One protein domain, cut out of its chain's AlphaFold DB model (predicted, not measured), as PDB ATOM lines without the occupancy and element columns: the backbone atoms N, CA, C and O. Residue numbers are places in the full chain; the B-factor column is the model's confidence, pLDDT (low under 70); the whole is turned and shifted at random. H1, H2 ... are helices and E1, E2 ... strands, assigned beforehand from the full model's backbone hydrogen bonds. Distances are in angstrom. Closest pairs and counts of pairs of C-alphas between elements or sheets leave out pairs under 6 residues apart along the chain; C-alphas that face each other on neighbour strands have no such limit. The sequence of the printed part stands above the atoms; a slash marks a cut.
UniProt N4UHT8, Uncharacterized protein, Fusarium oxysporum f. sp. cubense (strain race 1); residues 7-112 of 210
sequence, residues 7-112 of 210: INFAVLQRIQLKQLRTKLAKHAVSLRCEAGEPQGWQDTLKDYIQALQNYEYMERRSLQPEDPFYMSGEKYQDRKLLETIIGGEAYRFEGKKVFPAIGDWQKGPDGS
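Overview. This is residues 7 to 112 of the 210 residues of an uncharacterized protein of Fusarium oxysporum f. sp. cubense (strain race 1) (UniProt N4UHT8). A long helical hairpin, H1 and H2, makes most of the length, with a small, loosely built head at the end where H1 begins and H2 ends. The head holds the short strand E1, the helix H3, the small helix H4 and a winding tail, residues 94 to 112, with no named element. The 106 printed residues have four named helices and one named strand, in the order H1, H2, E1, H3, H4, and the class is mostly helix. The whole is extended, with a radius of gyration of the C-alphas of 20.0 A, and spans 64 by 32 by 20 A, only just elongated.

Along the chain. H1, residues 10 to 33, is the longest helix at 35.1 A, from C-alpha 10 at (-4.386, 14.272, 10.562) to C-alpha 33 at (14.730, 43.223, 15.893). H2, residues 41 to 62, measures 31.4 A. E1 is residues 70 to 72, H3 residues 76 to 86, 14.9 A long, and H4 residues 90 to 93, ending at C-alpha 93 (0.570, 4.993, -6.419).

Arrangement. H1 and H2 form a helical hairpin and touch, closest at the C-alphas of Leu 20 and Tyr 48, 5.8 A apart. Their tilt is shallow, 26 degrees, and they run opposite ways. E1 pairs with no named strand, but residues 7 to 8 pair antiparallel with its residues 70 to 71. The closest C-alphas of E1 and H3 are those of Ser 72 and Asp 78, 6.0 A apart. H3 and H4 meet only through their tight link, and both are apart from H1 and H2. Every O i to N i+4 pair is within hydrogen-bond range in H1, H2 and H3; H4 is too short for such a pair.

Size, cuts and confidence. The C-alphas of Ala 35 and Asp 110, the two farthest apart, are 64.9 A from each other. The printed part has no cut, and no link is long. Residues 84 to 89 and 91 to 98 stand free. Mean pLDDT of the printed part is 79.8, and it is under 70 at residues 35, 65 to 66, 87 to 104 and 109 to 112.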
ATOM      1  N   ILE A   7      -5.741   7.040   3.553       79.88
ATOM      2  CA  ILE A   7      -5.413   8.459   3.633       79.88
ATOM      3  C   ILE A   7      -5.713   8.927   5.052       79.88
ATOM      4  O   ILE A   7      -6.828   8.784   5.547       79.88
ATOM      5  N   ASN A   8      -4.694   9.480   5.709       83.56
ATOM      6  CA  ASN A   8      -4.816  10.054   7.042       83.56
ATOM      7  C   ASN A   8      -4.842  11.583   6.939       83.56
ATOM      8  O   ASN A   8      -3.825  12.209   6.624       83.56
ATOM      9  N   PHE A   9      -5.991  12.185   7.237       84.31
ATOM     10  CA  PHE A   9      -6.169  13.634   7.193       84.31
ATOM     11  C   PHE A   9      -5.454  14.357   8.342       84.31
ATOM     12  O   PHE A   9      -5.083  15.519   8.185       84.31
ATOM     13  N   ALA A  10      -5.143  13.680   9.453       84.69
ATOM     14  CA  ALA A  10      -4.386  14.272  10.562       84.69
ATOM     15  C   ALA A  10      -2.964  14.701  10.150       84.69
ATOM     16  O   ALA A  10      -2.362  15.579  10.772       84.69
ATOM     17  N   VAL A  11      -2.423  14.127   9.069       86.25
ATOM     18  CA  VAL A  11      -1.144  14.569   8.496       86.25
ATOM     19  C   VAL A  11      -1.240  16.015   8.004       86.25
ATOM     20  O   VAL A  11      -0.321  16.795   8.247       86.25
ATOM     21  N   LEU A  12      -2.361  16.404   7.391       89.62
ATOM     22  CA  LEU A  12      -2.582  17.777   6.927       89.62
ATOM     23  C   LEU A  12      -2.610  18.758   8.103       89.62
ATOM     24  O   LEU A  12      -1.974  19.809   8.036       89.62
ATOM     25  N   GLN A  13      -3.238  18.372   9.217       91.00
ATOM     26  CA  GLN A  13      -3.259  19.183  10.436       91.00
ATOM     27  C   GLN A  13      -1.850  19.415  11.002       91.00
ATOM     28  O   GLN A  13      -1.506  20.528  11.402       91.00
ATOM     29  N   ARG A  14      -0.991  18.387  10.989       88.88
ATOM     30  CA  ARG A  14       0.415  18.523  11.416       88.88
ATOM     31  C   ARG A  14       1.197  19.481  10.518       88.88
ATOM     32  O   ARG A  14       2.012  20.257  11.018       88.88
ATOM     33  N   ILE A  15       0.949  19.449   9.206       91.94
ATOM     34  CA  ILE A  15       1.562  20.389   8.257       91.94
ATOM     35  C   ILE A  15       1.091  21.819   8.550       91.94
ATOM     36  O   ILE A  15       1.930  22.718   8.644       91.94
ATOM     37  N   GLN A  16      -0.212  22.026   8.766       93.00
ATOM     38  CA  GLN A  16      -0.779  23.334   9.108       93.00
ATOM     39  C   GLN A  16      -0.162  23.902  10.394       93.00
ATOM     40  O   GLN A  16       0.300  25.045  10.404       93.00
ATOM     41  N   LEU A  17      -0.070  23.096  11.458       93.69
ATOM     42  CA  LEU A  17       0.568  23.497  12.717       93.69
ATOM     43  C   LEU A  17       2.024  23.923  12.517       93.69
ATOM     44  O   LEU A  17       2.454  24.942  13.059       93.69
ATOM     45  N   LYS A  18       2.786  23.174  11.709       94.19
ATOM     46  CA  LYS A  18       4.179  23.516  11.399       94.19
ATOM     47  C   LYS A  18       4.275  24.866  10.685       94.19
ATOM     48  O   LYS A  18       5.104  25.688  11.067       94.19
ATOM     49  N   GLN A  19       3.422  25.111   9.690       94.44
ATOM     50  CA  GLN A  19       3.400  26.376   8.952       94.44
ATOM     51  C   GLN A  19       3.061  27.566   9.860       94.44
ATOM     52  O   GLN A  19       3.762  28.578   9.825       94.44
ATOM     53  N   LEU A  20       2.031  27.436  10.701       94.06
ATOM     54  CA  LEU A  20       1.621  28.482  11.644       94.06
ATOM     55  C   LEU A  20       2.711  28.765  12.685       94.06
ATOM     56  O   LEU A  20       3.039  29.925  12.931       94.06
ATOM     57  N   ARG A  21       3.364  27.721  13.211       93.81
ATOM     58  CA  ARG A  21       4.502  27.868  14.130       93.81
ATOM     59  C   ARG A  21       5.660  28.634  13.493       93.81
ATOM     60  O   ARG A  21       6.251  29.492  14.141       93.81
ATOM     61  N   THR A  22       5.988  28.353  12.230       93.75
ATOM     62  CA  THR A  22       7.043  29.088  11.515       93.75
ATOM     63  C   THR A  22       6.669  30.554  11.298       93.75
ATOM     64  O   THR A  22       7.530  31.416  11.453       93.75
ATOM     65  N   LYS A  23       5.406  30.861  10.978       92.81
ATOM     66  CA  LYS A  23       4.936  32.251  10.856       92.81
ATOM     67  C   LYS A  23       5.038  32.999  12.187       92.81
ATOM     68  O   LYS A  23       5.618  34.078  12.225       92.81
ATOM     69  N   LEU A  24       4.583  32.392  13.284       91.88
ATOM     70  CA  LEU A  24       4.715  32.971  14.625       91.88
ATOM     71  C   LEU A  24       6.168  33.207  15.025       91.88
ATOM     72  O   LEU A  24       6.486  34.259  15.570       91.88
ATOM     73  N   ALA A  25       7.061  32.266  14.716       91.75
ATOM     74  CA  ALA A  25       8.483  32.442  14.980       91.75
ATOM     75  C   ALA A  25       9.048  33.672  14.249       91.75
ATOM     76  O   ALA A  25       9.818  34.421  14.841       91.75
ATOM     77  N   LYS A  26       8.626  33.929  13.001       90.25
ATOM     78  CA  LYS A  26       9.029  35.135  12.262       90.25
ATOM     79  C   LYS A  26       8.528  36.414  12.934       90.25
ATOM     80  O   LYS A  26       9.326  37.323  13.112       90.25
ATOM     81  N   HIS A  27       7.263  36.454  13.365       89.31
ATOM     82  CA  HIS A  27       6.718  37.601  14.106       89.31
ATOM     83  C   HIS A  27       7.441  37.833  15.444       89.31
ATOM     84  O   HIS A  27       7.721  38.965  15.822       89.31
ATOM     85  N   ALA A  28       7.793  36.766  16.165       87.75
ATOM     86  CA  ALA A  28       8.536  36.881  17.419       87.75
ATOM     87  C   ALA A  28       9.971  37.395  17.209       87.75
ATOM     88  O   ALA A  28      10.495  38.127  18.046       87.75
ATOM     89  N   VAL A  29      10.611  37.017  16.096       89.12
ATOM     90  CA  VAL A  29      11.934  37.532  15.719       89.12
ATOM     91  C   VAL A  29      11.846  38.998  15.304       89.12
ATOM     92  O   VAL A  29      12.648  39.791  15.787       89.12
ATOM     93  N   SER A  30      10.861  39.387  14.487       85.62
ATOM     94  CA  SER A  30      10.694  40.791  14.093       85.62
ATOM     95  C   SER A  30      10.440  41.688  15.305       85.62
ATOM     96  O   SER A  30      11.046  42.743  15.394       85.62
ATOM     97  N   LEU A  31       9.675  41.232  16.303       85.19
ATOM     98  CA  LEU A  31       9.456  41.976  17.552       85.19
ATOM     99  C   LEU A  31      10.738  42.178  18.382       85.19
ATOM    100  O   LEU A  31      10.829  43.116  19.167       85.19
ATOM    101  N   ARG A  32      11.740  41.301  18.234       80.94
ATOM    102  CA  ARG A  32      13.054  41.475  18.877       80.94
ATOM    103  C   ARG A  32      13.989  42.398  18.096       80.94
ATOM    104  O   ARG A  32      14.895  42.963  18.701       80.94
ATOM    105  N   CYS A  33      13.826  42.488  16.779       79.81
ATOM    106  CA  CYS A  33      14.730  43.223  15.893       79.81
ATOM    107  C   CYS A  33      14.215  44.620  15.519       79.81
ATOM    108  O   CYS A  33      15.017  45.501  15.224       79.81
ATOM    109  N   GLU A  34      12.902  44.830  15.533       76.31
ATOM    110  CA  GLU A  34      12.232  46.062  15.126       76.31
ATOM    111  C   GLU A  34      11.475  46.658  16.320       76.31
ATOM    112  O   GLU A  34      10.880  45.938  17.118       76.31
ATOM    113  N   ALA A  35      11.476  47.987  16.451       65.94
ATOM    114  CA  ALA A  35      10.835  48.693  17.570       65.94
ATOM    115  C   ALA A  35       9.293  48.777  17.462       65.94
ATOM    116  O   ALA A  35       8.667  49.526  18.212       65.94
ATOM    117  N   GLY A  36       8.680  48.054  16.518       75.38
ATOM    118  CA  GLY A  36       7.250  48.109  16.216       75.38
ATOM    119  C   GLY A  36       6.563  46.749  16.325       75.38
ATOM    120  O   GLY A  36       7.172  45.702  16.102       75.38
ATOM    121  N   GLU A  37       5.272  46.758  16.657       78.19
ATOM    122  CA  GLU A  37       4.473  45.533  16.694       78.19
ATOM    123  C   GLU A  37       4.259  44.965  15.276       78.19
ATOM    124  O   GLU A  37       3.815  45.685  14.377       78.19
ATOM    125  N   PRO A  38       4.528  43.667  15.047       79.06
ATOM    126  CA  PRO A  38       4.443  43.077  13.716       79.06
ATOM    127  C   PRO A  38       2.993  42.856  13.270       79.06
ATOM    128  O   PRO A  38       2.288  42.016  13.814       79.06
ATOM    129  N   GLN A  39       2.541  43.546  12.231       81.50
ATOM    130  CA  GLN A  39       1.151  43.480  11.762       81.50
ATOM    131  C   GLN A  39       0.657  42.033  11.501       81.50
ATOM    132  O   GLN A  39       1.355  41.222  10.889       81.50
ATOM    133  N   GLY A  40      -0.551  41.695  11.975       84.88
ATOM    134  CA  GLY A  40      -1.178  40.372  11.776       84.88
ATOM    135  C   GLY A  40      -0.701  39.255  12.722       84.88
ATOM    136  O   GLY A  40      -1.087  38.091  12.560       84.88
ATOM    137  N   TRP A  41       0.120  39.579  13.731       86.44
ATOM    138  CA  TRP A  41       0.587  38.602  14.722       86.44
ATOM    139  C   TRP A  41      -0.559  37.991  15.544       86.44
ATOM    140  O   TRP A  41      -0.527  36.796  15.845       86.44
ATOM    141  N   GLN A  42      -1.585  38.789  15.864       91.19
ATOM    142  CA  GLN A  42      -2.749  38.374  16.657       91.19
ATOM    143  C   GLN A  42      -3.572  37.298  15.945       91.19
ATOM    144  O   GLN A  42      -3.886  36.270  16.544       91.19
ATOM    145  N   ASP A  43      -3.860  37.497  14.657       93.00
ATOM    146  CA  ASP A  43      -4.606  36.531  13.848       93.00
ATOM    147  C   ASP A  43      -3.823  35.228  13.699       93.00
ATOM    148  O   ASP A  43      -4.356  34.145  13.925       93.00
ATOM    149  N   THR A  44      -2.516  35.326  13.438       92.06
ATOM    150  CA  THR A  44      -1.649  34.143  13.338       92.06
ATOM    151  C   THR A  44      -1.601  33.365  14.658       92.06
ATOM    152  O   THR A  44      -1.582  32.131  14.656       92.06
ATOM    153  N   LEU A  45      -1.596  34.065  15.798       92.56
ATOM    154  CA  LEU A  45      -1.627  33.440  17.119       92.56
ATOM    155  C   LEU A  45      -2.970  32.760  17.384       92.56
ATOM    156  O   LEU A  45      -2.994  31.609  17.824       92.56
ATOM    157  N   LYS A  46      -4.079  33.437  17.074       95.62
ATOM    158  CA  LYS A  46      -5.432  32.886  17.182       95.62
ATOM    159  C   LYS A  46      -5.584  31.622  16.333       95.62
ATOM    160  O   LYS A  46      -6.039  30.600  16.846       95.62
ATOM    161  N   ASP A  47      -5.137  31.661  15.082       95.12
ATOM    162  CA  ASP A  47      -5.178  30.521  14.166       95.12
ATOM    163  C   ASP A  47      -4.326  29.355  14.670       95.12
ATOM    164  O   ASP A  47      -4.730  28.196  14.566       95.12
ATOM    165  N   TYR A  48      -3.157  29.638  15.254       94.06
ATOM    166  CA  TYR A  48      -2.307  28.608  15.847       94.06
ATOM    167  C   TYR A  48      -2.969  27.936  17.052       94.06
ATOM    168  O   TYR A  48      -2.976  26.707  17.131       94.06
ATOM    169  N   ILE A  49      -3.566  28.716  17.959       94.31
ATOM    170  CA  ILE A  49      -4.296  28.186  19.119       94.31
ATOM    171  C   ILE A  49      -5.481  27.333  18.654       94.31
ATOM    172  O   ILE A  49      -5.647  26.205  19.119       94.31
ATOM    173  N   GLN A  50      -6.265  27.825  17.692       96.19
ATOM    174  CA  GLN A  50      -7.391  27.079  17.129       96.19
ATOM    175  C   GLN A  50      -6.929  25.777  16.463       96.19
ATOM    176  O   GLN A  50      -7.539  24.725  16.654       96.19
ATOM    177  N   ALA A  51      -5.835  25.818  15.701       93.50
ATOM    178  CA  ALA A  51      -5.268  24.631  15.076       93.50
ATOM    179  C   ALA A  51      -4.777  23.609  16.114       93.50
ATOM    180  O   ALA A  51      -4.887  22.404  15.880       93.50
ATOM    181  N   LEU A  52      -4.266  24.066  17.261       93.50
ATOM    182  CA  LEU A  52      -3.837  23.194  18.352       93.50
ATOM    183  C   LEU A  52      -5.036  22.498  19.011       93.50
ATOM    184  O   LEU A  52      -5.033  21.280  19.159       93.50
ATOM    185  N   GLN A  53      -6.107  23.245  19.294       93.19
ATOM    186  CA  GLN A  53      -7.364  22.682  19.803       93.19
ATOM    187  C   GLN A  53      -7.980  21.676  18.822       93.19
ATOM    188  O   GLN A  53      -8.415  20.594  19.217       93.19
ATOM    189  N   ASN A  54      -7.982  22.002  17.528       92.06
ATOM    190  CA  ASN A  54      -8.473  21.101  16.487       92.06
ATOM    191  C   ASN A  54      -7.630  19.820  16.407       92.06
ATOM    192  O   ASN A  54      -8.178  18.746  16.171       92.06
ATOM    193  N   TYR A  55      -6.315  19.909  16.630       90.19
ATOM    194  CA  TYR A  55      -5.435  18.743  16.671       90.19
ATOM    195  C   TYR A  55      -5.747  17.829  17.861       90.19
ATOM    196  O   TYR A  55      -5.908  16.626  17.667       90.19
ATOM    197  N   GLU A  56      -5.928  18.385  19.063       87.81
ATOM    198  CA  GLU A  56      -6.379  17.603  20.224       87.81
ATOM    199  C   GLU A  56      -7.749  16.957  19.979       87.81
ATOM    200  O   GLU A  56      -7.991  15.814  20.367       87.81
ATOM    201  N   TYR A  57      -8.660  17.672  19.313       87.31
ATOM    202  CA  TYR A  57      -9.955  17.118  18.932       87.31
ATOM    203  C   TYR A  57      -9.803  15.922  17.979       87.31
ATOM    204  O   TYR A  57     -10.438  14.888  18.197       87.31
ATOM    205  N   MET A  58      -8.940  16.027  16.962       86.69
ATOM    206  CA  MET A  58      -8.634  14.917  16.052       86.69
ATOM    207  C   MET A  58      -8.050  13.716  16.803       86.69
ATOM    208  O   MET A  58      -8.483  12.588  16.582       86.69
ATOM    209  N   GLU A  59      -7.134  13.952  17.741       84.69
ATOM    210  CA  GLU A  59      -6.538  12.900  18.565       84.69
ATOM    211  C   GLU A  59      -7.591  12.174  19.413       84.69
ATOM    212  O   GLU A  59      -7.687  10.947  19.360       84.69
ATOM    213  N   ARG A  60      -8.472  12.906  20.107       80.88
ATOM    214  CA  ARG A  60      -9.572  12.299  20.882       80.88
ATOM    215  C   ARG A  60     -10.525  11.480  20.011       80.88
ATOM    216  O   ARG A  60     -11.066  10.476  20.471       80.88
ATOM    217  N   ARG A  61     -10.758  11.903  18.764       80.44
ATOM    218  CA  ARG A  61     -11.602  11.173  17.804       80.44
ATOM    219  C   ARG A  61     -10.918   9.922  17.254       80.44
ATOM    220  O   ARG A  61     -11.625   8.948  17.020       80.44
ATOM    221  N   SER A  62      -9.591   9.913  17.135       77.25
ATOM    222  CA  SER A  62      -8.829   8.743  16.669       77.25
ATOM    223  C   SER A  62      -8.924   7.529  17.604       77.25
ATOM    224  O   SER A  62      -8.770   6.394  17.167       77.25
ATOM    225  N   LEU A  63      -9.239   7.753  18.887       72.12
ATOM    226  CA  LEU A  63      -9.467   6.691  19.873       72.12
ATOM    227  C   LEU A  63     -10.819   5.983  19.695       72.12
ATOM    228  O   LEU A  63     -11.068   4.956  20.328       72.12
ATOM    229  N   GLN A  64     -11.723   6.538  18.883       71.75
ATOM    230  CA  GLN A  64     -13.022   5.926  18.628       71.75
ATOM    231  C   GLN A  64     -12.915   4.870  17.520       71.75
ATOM    232  O   GLN A  64     -12.124   5.038  16.594       71.75
ATOM    233  N   PRO A  65     -13.757   3.816  17.543       63.03
ATOM    234  CA  PRO A  65     -13.732   2.753  16.529       63.03
ATOM    235  C   PRO A  65     -13.935   3.255  15.093       63.03
ATOM    236  O   PRO A  65     -13.563   2.581  14.137       63.03
ATOM    237  N   GLU A  66     -14.542   4.433  14.934       69.62
ATOM    238  CA  GLU A  66     -14.697   5.106  13.650       69.62
ATOM    239  C   GLU A  66     -14.060   6.489  13.686       69.62
ATOM    240  O   GLU A  66     -14.693   7.481  14.058       69.62
ATOM    241  N   ASP A  67     -12.800   6.538  13.262       74.88
ATOM    242  CA  ASP A  67     -12.078   7.786  13.072       74.88
ATOM    243  C   ASP A  67     -12.561   8.490  11.782       74.88
ATOM    244  O   ASP A  67     -12.376   7.951  10.686       74.88
ATOM    245  N   PRO A  68     -13.191   9.679  11.874       76.81
ATOM    246  CA  PRO A  68     -13.604  10.452  10.703       76.81
ATOM    247  C   PRO A  68     -12.422  11.106   9.970       76.81
ATOM    248  O   PRO A  68     -12.574  11.530   8.826       76.81
ATOM    249  N   PHE A  69     -11.251  11.202  10.606       81.56
ATOM    250  CA  PHE A  69     -10.035  11.757  10.011       81.56
ATOM    251  C   PHE A  69      -9.203  10.696   9.277       81.56
ATOM    252  O   PHE A  69      -8.120  10.994   8.761       81.56
ATOM    253  N   TYR A  70      -9.727   9.474   9.193       79.62
ATOM    254  CA  TYR A  70      -9.102   8.345   8.532       79.62
ATOM    255  C   TYR A  70     -10.008   7.783   7.439       79.62
ATOM    256  O   TYR A  70     -11.102   7.285   7.705       79.62
ATOM    257  N   MET A  71      -9.525   7.826   6.199       79.31
ATOM    258  CA  MET A  71     -10.228   7.284   5.040       79.31
ATOM    259  C   MET A  71      -9.531   6.009   4.570       79.31
ATOM    260  O   MET A  71      -8.319   6.005   4.331       79.31
ATOM    261  N   SER A  72     -10.289   4.921   4.440       78.31
ATOM    262  CA  SER A  72      -9.752   3.600   4.088       78.31
ATOM    263  C   SER A  72     -10.600   2.928   3.017       78.31
ATOM    264  O   SER A  72     -11.814   2.821   3.166       78.31
ATOM    265  N   GLY A  73      -9.959   2.377   1.980       75.38
ATOM    266  CA  GLY A  73     -10.636   1.606   0.927       75.38
ATOM    267  C   GLY A  73     -11.322   0.310   1.396       75.38
ATOM    268  O   GLY A  73     -11.970  -0.360   0.596       75.38
ATOM    269  N   GLU A  74     -11.196  -0.051   2.673       77.06
ATOM    270  CA  GLU A  74     -11.961  -1.137   3.303       77.06
ATOM    271  C   GLU A  74     -13.463  -0.804   3.405       77.06
ATOM    272  O   GLU A  74     -14.310  -1.696   3.296       77.06
ATOM    273  N   LYS A  75     -13.806   0.487   3.556       77.69
ATOM    274  CA  LYS A  75     -15.194   0.966   3.545       77.69
ATOM    275  C   LYS A  75     -15.665   1.154   2.105       77.69
ATOM    276  O   LYS A  75     -14.958   1.725   1.275       77.69
ATOM    277  N   TYR A  76     -16.878   0.702   1.789       77.88
ATOM    278  CA  TYR A  76     -17.395   0.719   0.415       77.88
ATOM    279  C   TYR A  76     -17.496   2.143  -0.163       77.88
ATOM    280  O   TYR A  76     -17.098   2.365  -1.307       77.88
ATOM    281  N   GLN A  77     -17.973   3.104   0.632       77.06
ATOM    282  CA  GLN A  77     -18.117   4.505   0.216       77.06
ATOM    283  C   GLN A  77     -16.760   5.191   0.035       77.06
ATOM    284  O   GLN A  77     -16.511   5.771  -1.020       77.06
ATOM    285  N   ASP A  78     -15.863   5.055   1.014       80.00
ATOM    286  CA  ASP A  78     -14.492   5.567   0.929       80.00
ATOM    287  C   ASP A  78     -13.776   4.995  -0.292       80.00
ATOM    288  O   ASP A  78     -13.139   5.738  -1.022       80.00
ATOM    289  N   ARG A  79     -13.922   3.695  -0.577       80.88
ATOM    290  CA  ARG A  79     -13.358   3.076  -1.782       80.88
ATOM    291  C   ARG A  79     -13.894   3.704  -3.058       80.88
ATOM    292  O   ARG A  79     -13.097   3.971  -3.943       80.88
ATOM    293  N   LYS A  80     -15.200   3.965  -3.167       80.75
ATOM    294  CA  LYS A  80     -15.767   4.621  -4.358       80.75
ATOM    295  C   LYS A  80     -15.247   6.049  -4.527       80.75
ATOM    296  O   LYS A  80     -14.910   6.449  -5.640       80.75
ATOM    297  N   LEU A  81     -15.126   6.795  -3.430       81.88
ATOM    298  CA  LEU A  81     -14.519   8.127  -3.434       81.88
ATOM    299  C   LEU A  81     -13.033   8.072  -3.808       81.88
ATOM    300  O   LEU A  81     -12.598   8.820  -4.676       81.88
ATOM    301  N   LEU A  82     -12.269   7.152  -3.221       80.00
ATOM    302  CA  LEU A  82     -10.858   6.932  -3.528       80.00
ATOM    303  C   LEU A  82     -10.667   6.482  -4.978       80.00
ATOM    304  O   LEU A  82      -9.785   7.004  -5.637       80.00
ATOM    305  N   GLU A  83     -11.504   5.591  -5.509       78.62
ATOM    306  CA  GLU A  83     -11.510   5.208  -6.931       78.62
ATOM    307  C   GLU A  83     -11.748   6.425  -7.831       78.62
ATOM    308  O   GLU A  83     -11.110   6.552  -8.869       78.62
ATOM    309  N   THR A  84     -12.618   7.350  -7.419       82.69
ATOM    310  CA  THR A  84     -12.925   8.564  -8.189       82.69
ATOM    311  C   THR A  84     -11.768   9.565  -8.146       82.69
ATOM    312  O   THR A  84     -11.387  10.121  -9.171       82.69
ATOM    313  N   ILE A  85     -11.181   9.780  -6.966       81.88
ATOM    314  CA  ILE A  85     -10.102  10.753  -6.740       81.88
ATOM    315  C   ILE A  85      -8.768  10.233  -7.293       81.88
ATOM    316  O   ILE A  85      -8.019  10.970  -7.928       81.88
ATOM    317  N   ILE A  86      -8.467   8.955  -7.056       75.62
ATOM    318  CA  ILE A  86      -7.217   8.302  -7.460       75.62
ATOM    319  C   ILE A  86      -7.308   7.790  -8.897       75.62
ATOM    320  O   ILE A  86      -6.271   7.655  -9.528       75.62
ATOM    321  N   GLY A  87      -8.492   7.541  -9.463       68.19
ATOM    322  CA  GLY A  87      -8.644   6.964 -10.807       68.19
ATOM    323  C   GLY A  87      -7.859   7.690 -11.908       68.19
ATOM    324  O   GLY A  87      -7.337   7.037 -12.807       68.19
ATOM    325  N   GLY A  88      -7.687   9.014 -11.803       67.06
ATOM    326  CA  GLY A  88      -6.833   9.797 -12.710       67.06
ATOM    327  C   GLY A  88      -5.334   9.808 -12.362       67.06
ATOM    328  O   GLY A  88      -4.503  10.095 -13.219       67.06
ATOM    329  N   GLU A  89      -4.966   9.478 -11.124       67.31
ATOM    330  CA  GLU A  89      -3.589   9.489 -10.606       67.31
ATOM    331  C   GLU A  89      -3.091   8.109 -10.143       67.31
ATOM    332  O   GLU A  89      -2.079   8.018  -9.448       67.31
ATOM    333  N   ALA A  90      -3.766   7.022 -10.527       63.81
ATOM    334  CA  ALA A  90      -3.475   5.670 -10.044       63.81
ATOM    335  C   ALA A  90      -2.016   5.257 -10.303       63.81
ATOM    336  O   ALA A  90      -1.381   4.649  -9.441       63.81
ATOM    337  N   TYR A  91      -1.447   5.710 -11.426       65.50
ATOM    338  CA  TYR A  91      -0.038   5.520 -11.784       65.50
ATOM    339  C   TYR A  91       0.947   6.104 -10.746       65.50
ATOM    340  O   TYR A  91       2.046   5.591 -10.575       65.50
ATOM    341  N   ARG A  92       0.576   7.152  -9.986       64.25
ATOM    342  CA  ARG A  92       1.434   7.746  -8.930       64.25
ATOM    343  C   ARG A  92       1.500   6.913  -7.655       64.25
ATOM    344  O   ARG A  92       2.303   7.213  -6.757       64.25
ATOM    345  N   PHE A  93       0.617   5.930  -7.533       62.16
ATOM    346  CA  PHE A  93       0.570   4.993  -6.419       62.16
ATOM    347  C   PHE A  93       1.094   3.608  -6.807       62.16
ATOM    348  O   PHE A  93       1.271   2.760  -5.933       62.16
ATOM    349  N   GLU A  94       1.418   3.406  -8.083       57.09
ATOM    350  CA  GLU A  94       2.060   2.205  -8.596       57.09
ATOM    351  C   GLU A  94       3.448   2.044  -7.945       57.09
ATOM    352  O   GLU A  94       4.259   2.970  -7.907       57.09
ATOM    353  N   GLY A  95       3.684   0.897  -7.301       59.22
ATOM    354  CA  GLY A  95       4.903   0.631  -6.526       59.22
ATOM    355  C   GLY A  95       4.941   1.212  -5.101       59.22
ATOM    356  O   GLY A  95       5.898   0.953  -4.369       59.22
ATOM    357  N   LYS A  96       3.917   1.955  -4.650       64.06
ATOM    358  CA  LYS A  96       3.816   2.389  -3.241       64.06
ATOM    359  C   LYS A  96       3.204   1.289  -2.377       64.06
ATOM    360  O   LYS A  96       2.389   0.497  -2.841       64.06
ATOM    361  N   LYS A  97       3.603   1.240  -1.097       57.12
ATOM    362  CA  LYS A  97       3.130   0.233  -0.135       57.12
ATOM    363  C   LYS A  97       1.605   0.250  -0.058       57.12
ATOM    364  O   LYS A  97       1.010   1.143   0.540       57.12
ATOM    365  N   VAL A  98       0.998  -0.771  -0.639       62.09
ATOM    366  CA  VAL A  98      -0.387  -1.123  -0.380       62.09
ATOM    367  C   VAL A  98      -0.435  -1.779   0.992       62.09
ATOM    368  O   VAL A  98       0.330  -2.703   1.272       62.09
ATOM    369  N   PHE A  99      -1.322  -1.297   1.856       59.41
ATOM    370  CA  PHE A  99      -1.499  -1.896   3.171       59.41
ATOM    371  C   PHE A  99      -2.456  -3.089   3.076       59.41
ATOM    372  O   PHE A  99      -3.501  -2.968   2.430       59.41
ATOM    373  N   PRO A 100      -2.132  -4.228   3.716       58.19
ATOM    374  CA  PRO A 100      -3.097  -5.301   3.887       58.19
ATOM    375  C   PRO A 100      -4.257  -4.784   4.735       58.19
ATOM    376  O   PRO A 100      -4.053  -3.981   5.654       58.19
ATOM    377  N   ALA A 101      -5.467  -5.225   4.415       59.19
ATOM    378  CA  ALA A 101      -6.641  -4.793   5.149       59.19
ATOM    379  C   ALA A 101      -6.569  -5.212   6.618       59.19
ATOM    380  O   ALA A 101      -6.173  -6.335   6.923       59.19
ATOM    381  N   ILE A 102      -6.908  -4.282   7.507       58.69
ATOM    382  CA  ILE A 102      -6.926  -4.501   8.956       58.69
ATOM    383  C   ILE A 102      -8.329  -4.932   9.399       58.69
ATOM    384  O   ILE A 102      -8.440  -5.722  10.331       58.69
ATOM    385  N   GLY A 103      -9.384  -4.439   8.738       65.31
ATOM    386  CA  GLY A 103     -10.776  -4.749   9.066       65.31
ATOM    387  C   GLY A 103     -11.534  -5.558   8.011       65.31
ATOM    388  O   GLY A 103     -10.998  -5.968   6.977       65.31
ATOM    389  N   ASP A 104     -12.824  -5.756   8.289       68.56
ATOM    390  CA  ASP A 104     -13.758  -6.438   7.397       68.56
ATOM    391  C   ASP A 104     -14.002  -5.619   6.125       68.56
ATOM    392  O   ASP A 104     -14.522  -4.500   6.156       68.56
ATOM    393  N   TRP A 105     -13.668  -6.204   4.975       72.06
ATOM    394  CA  TRP A 105     -13.971  -5.611   3.676       72.06
ATOM    395  C   TRP A 105     -15.478  -5.548   3.448       72.06
ATOM    396  O   TRP A 105     -16.141  -6.577   3.276       72.06
ATOM    397  N   GLN A 106     -16.017  -4.334   3.346       75.06
ATOM    398  CA  GLN A 106     -17.422  -4.152   3.000       75.06
ATOM    399  C   GLN A 106     -17.650  -4.592   1.549       75.06
ATOM    400  O   GLN A 106     -17.077  -4.038   0.606       75.06
ATOM    401  N   LYS A 107     -18.491  -5.612   1.357       74.81
ATOM    402  CA  LYS A 107     -18.757  -6.202   0.035       74.81
ATOM    403  C   LYS A 107     -19.688  -5.353  -0.835       74.81
ATOM    404  O   LYS A 107     -19.643  -5.482  -2.052       74.81
ATOM    405  N   GLY A 108     -20.485  -4.469  -0.238       73.31
ATOM    406  CA  GLY A 108     -21.472  -3.673  -0.962       73.31
ATOM    407  C   GLY A 108     -22.061  -2.524  -0.140       73.31
ATOM    408  O   GLY A 108     -21.666  -2.338   1.016       73.31
ATOM    409  N   PRO A 109     -22.999  -1.763  -0.731       68.44
ATOM    410  CA  PRO A 109     -23.639  -0.618  -0.085       68.44
ATOM    411  C   PRO A 109     -24.437  -1.006   1.168       68.44
ATOM    412  O   PRO A 109     -24.423  -0.238   2.125       68.44
ATOM    413  N   ASP A 110     -25.018  -2.209   1.217       67.00
ATOM    414  CA  ASP A 110     -25.778  -2.713   2.378       67.00
ATOM    415  C   ASP A 110     -24.911  -2.927   3.629       67.00
ATOM    416  O   ASP A 110     -25.397  -2.870   4.754       67.00
ATOM    417  N   GLY A 111     -23.606  -3.158   3.441       63.22
ATOM    418  CA  GLY A 111     -22.635  -3.256   4.533       63.22
ATOM    419  C   GLY A 111     -22.010  -1.914   4.917       63.22
ATOM    420  O   GLY A 111     -21.195  -1.866   5.838       63.22
ATOM    421  N   SER A 112     -22.339  -0.834   4.201       63.31
ATOM    422  CA  SER A 112     -21.816   0.505   4.465       63.31
ATOM    423  C   SER A 112     -22.794   1.287   5.331       63.31
ATOM    424  O   SER A 112     -23.985   1.329   5.032       63.31
TER     425      SER A 112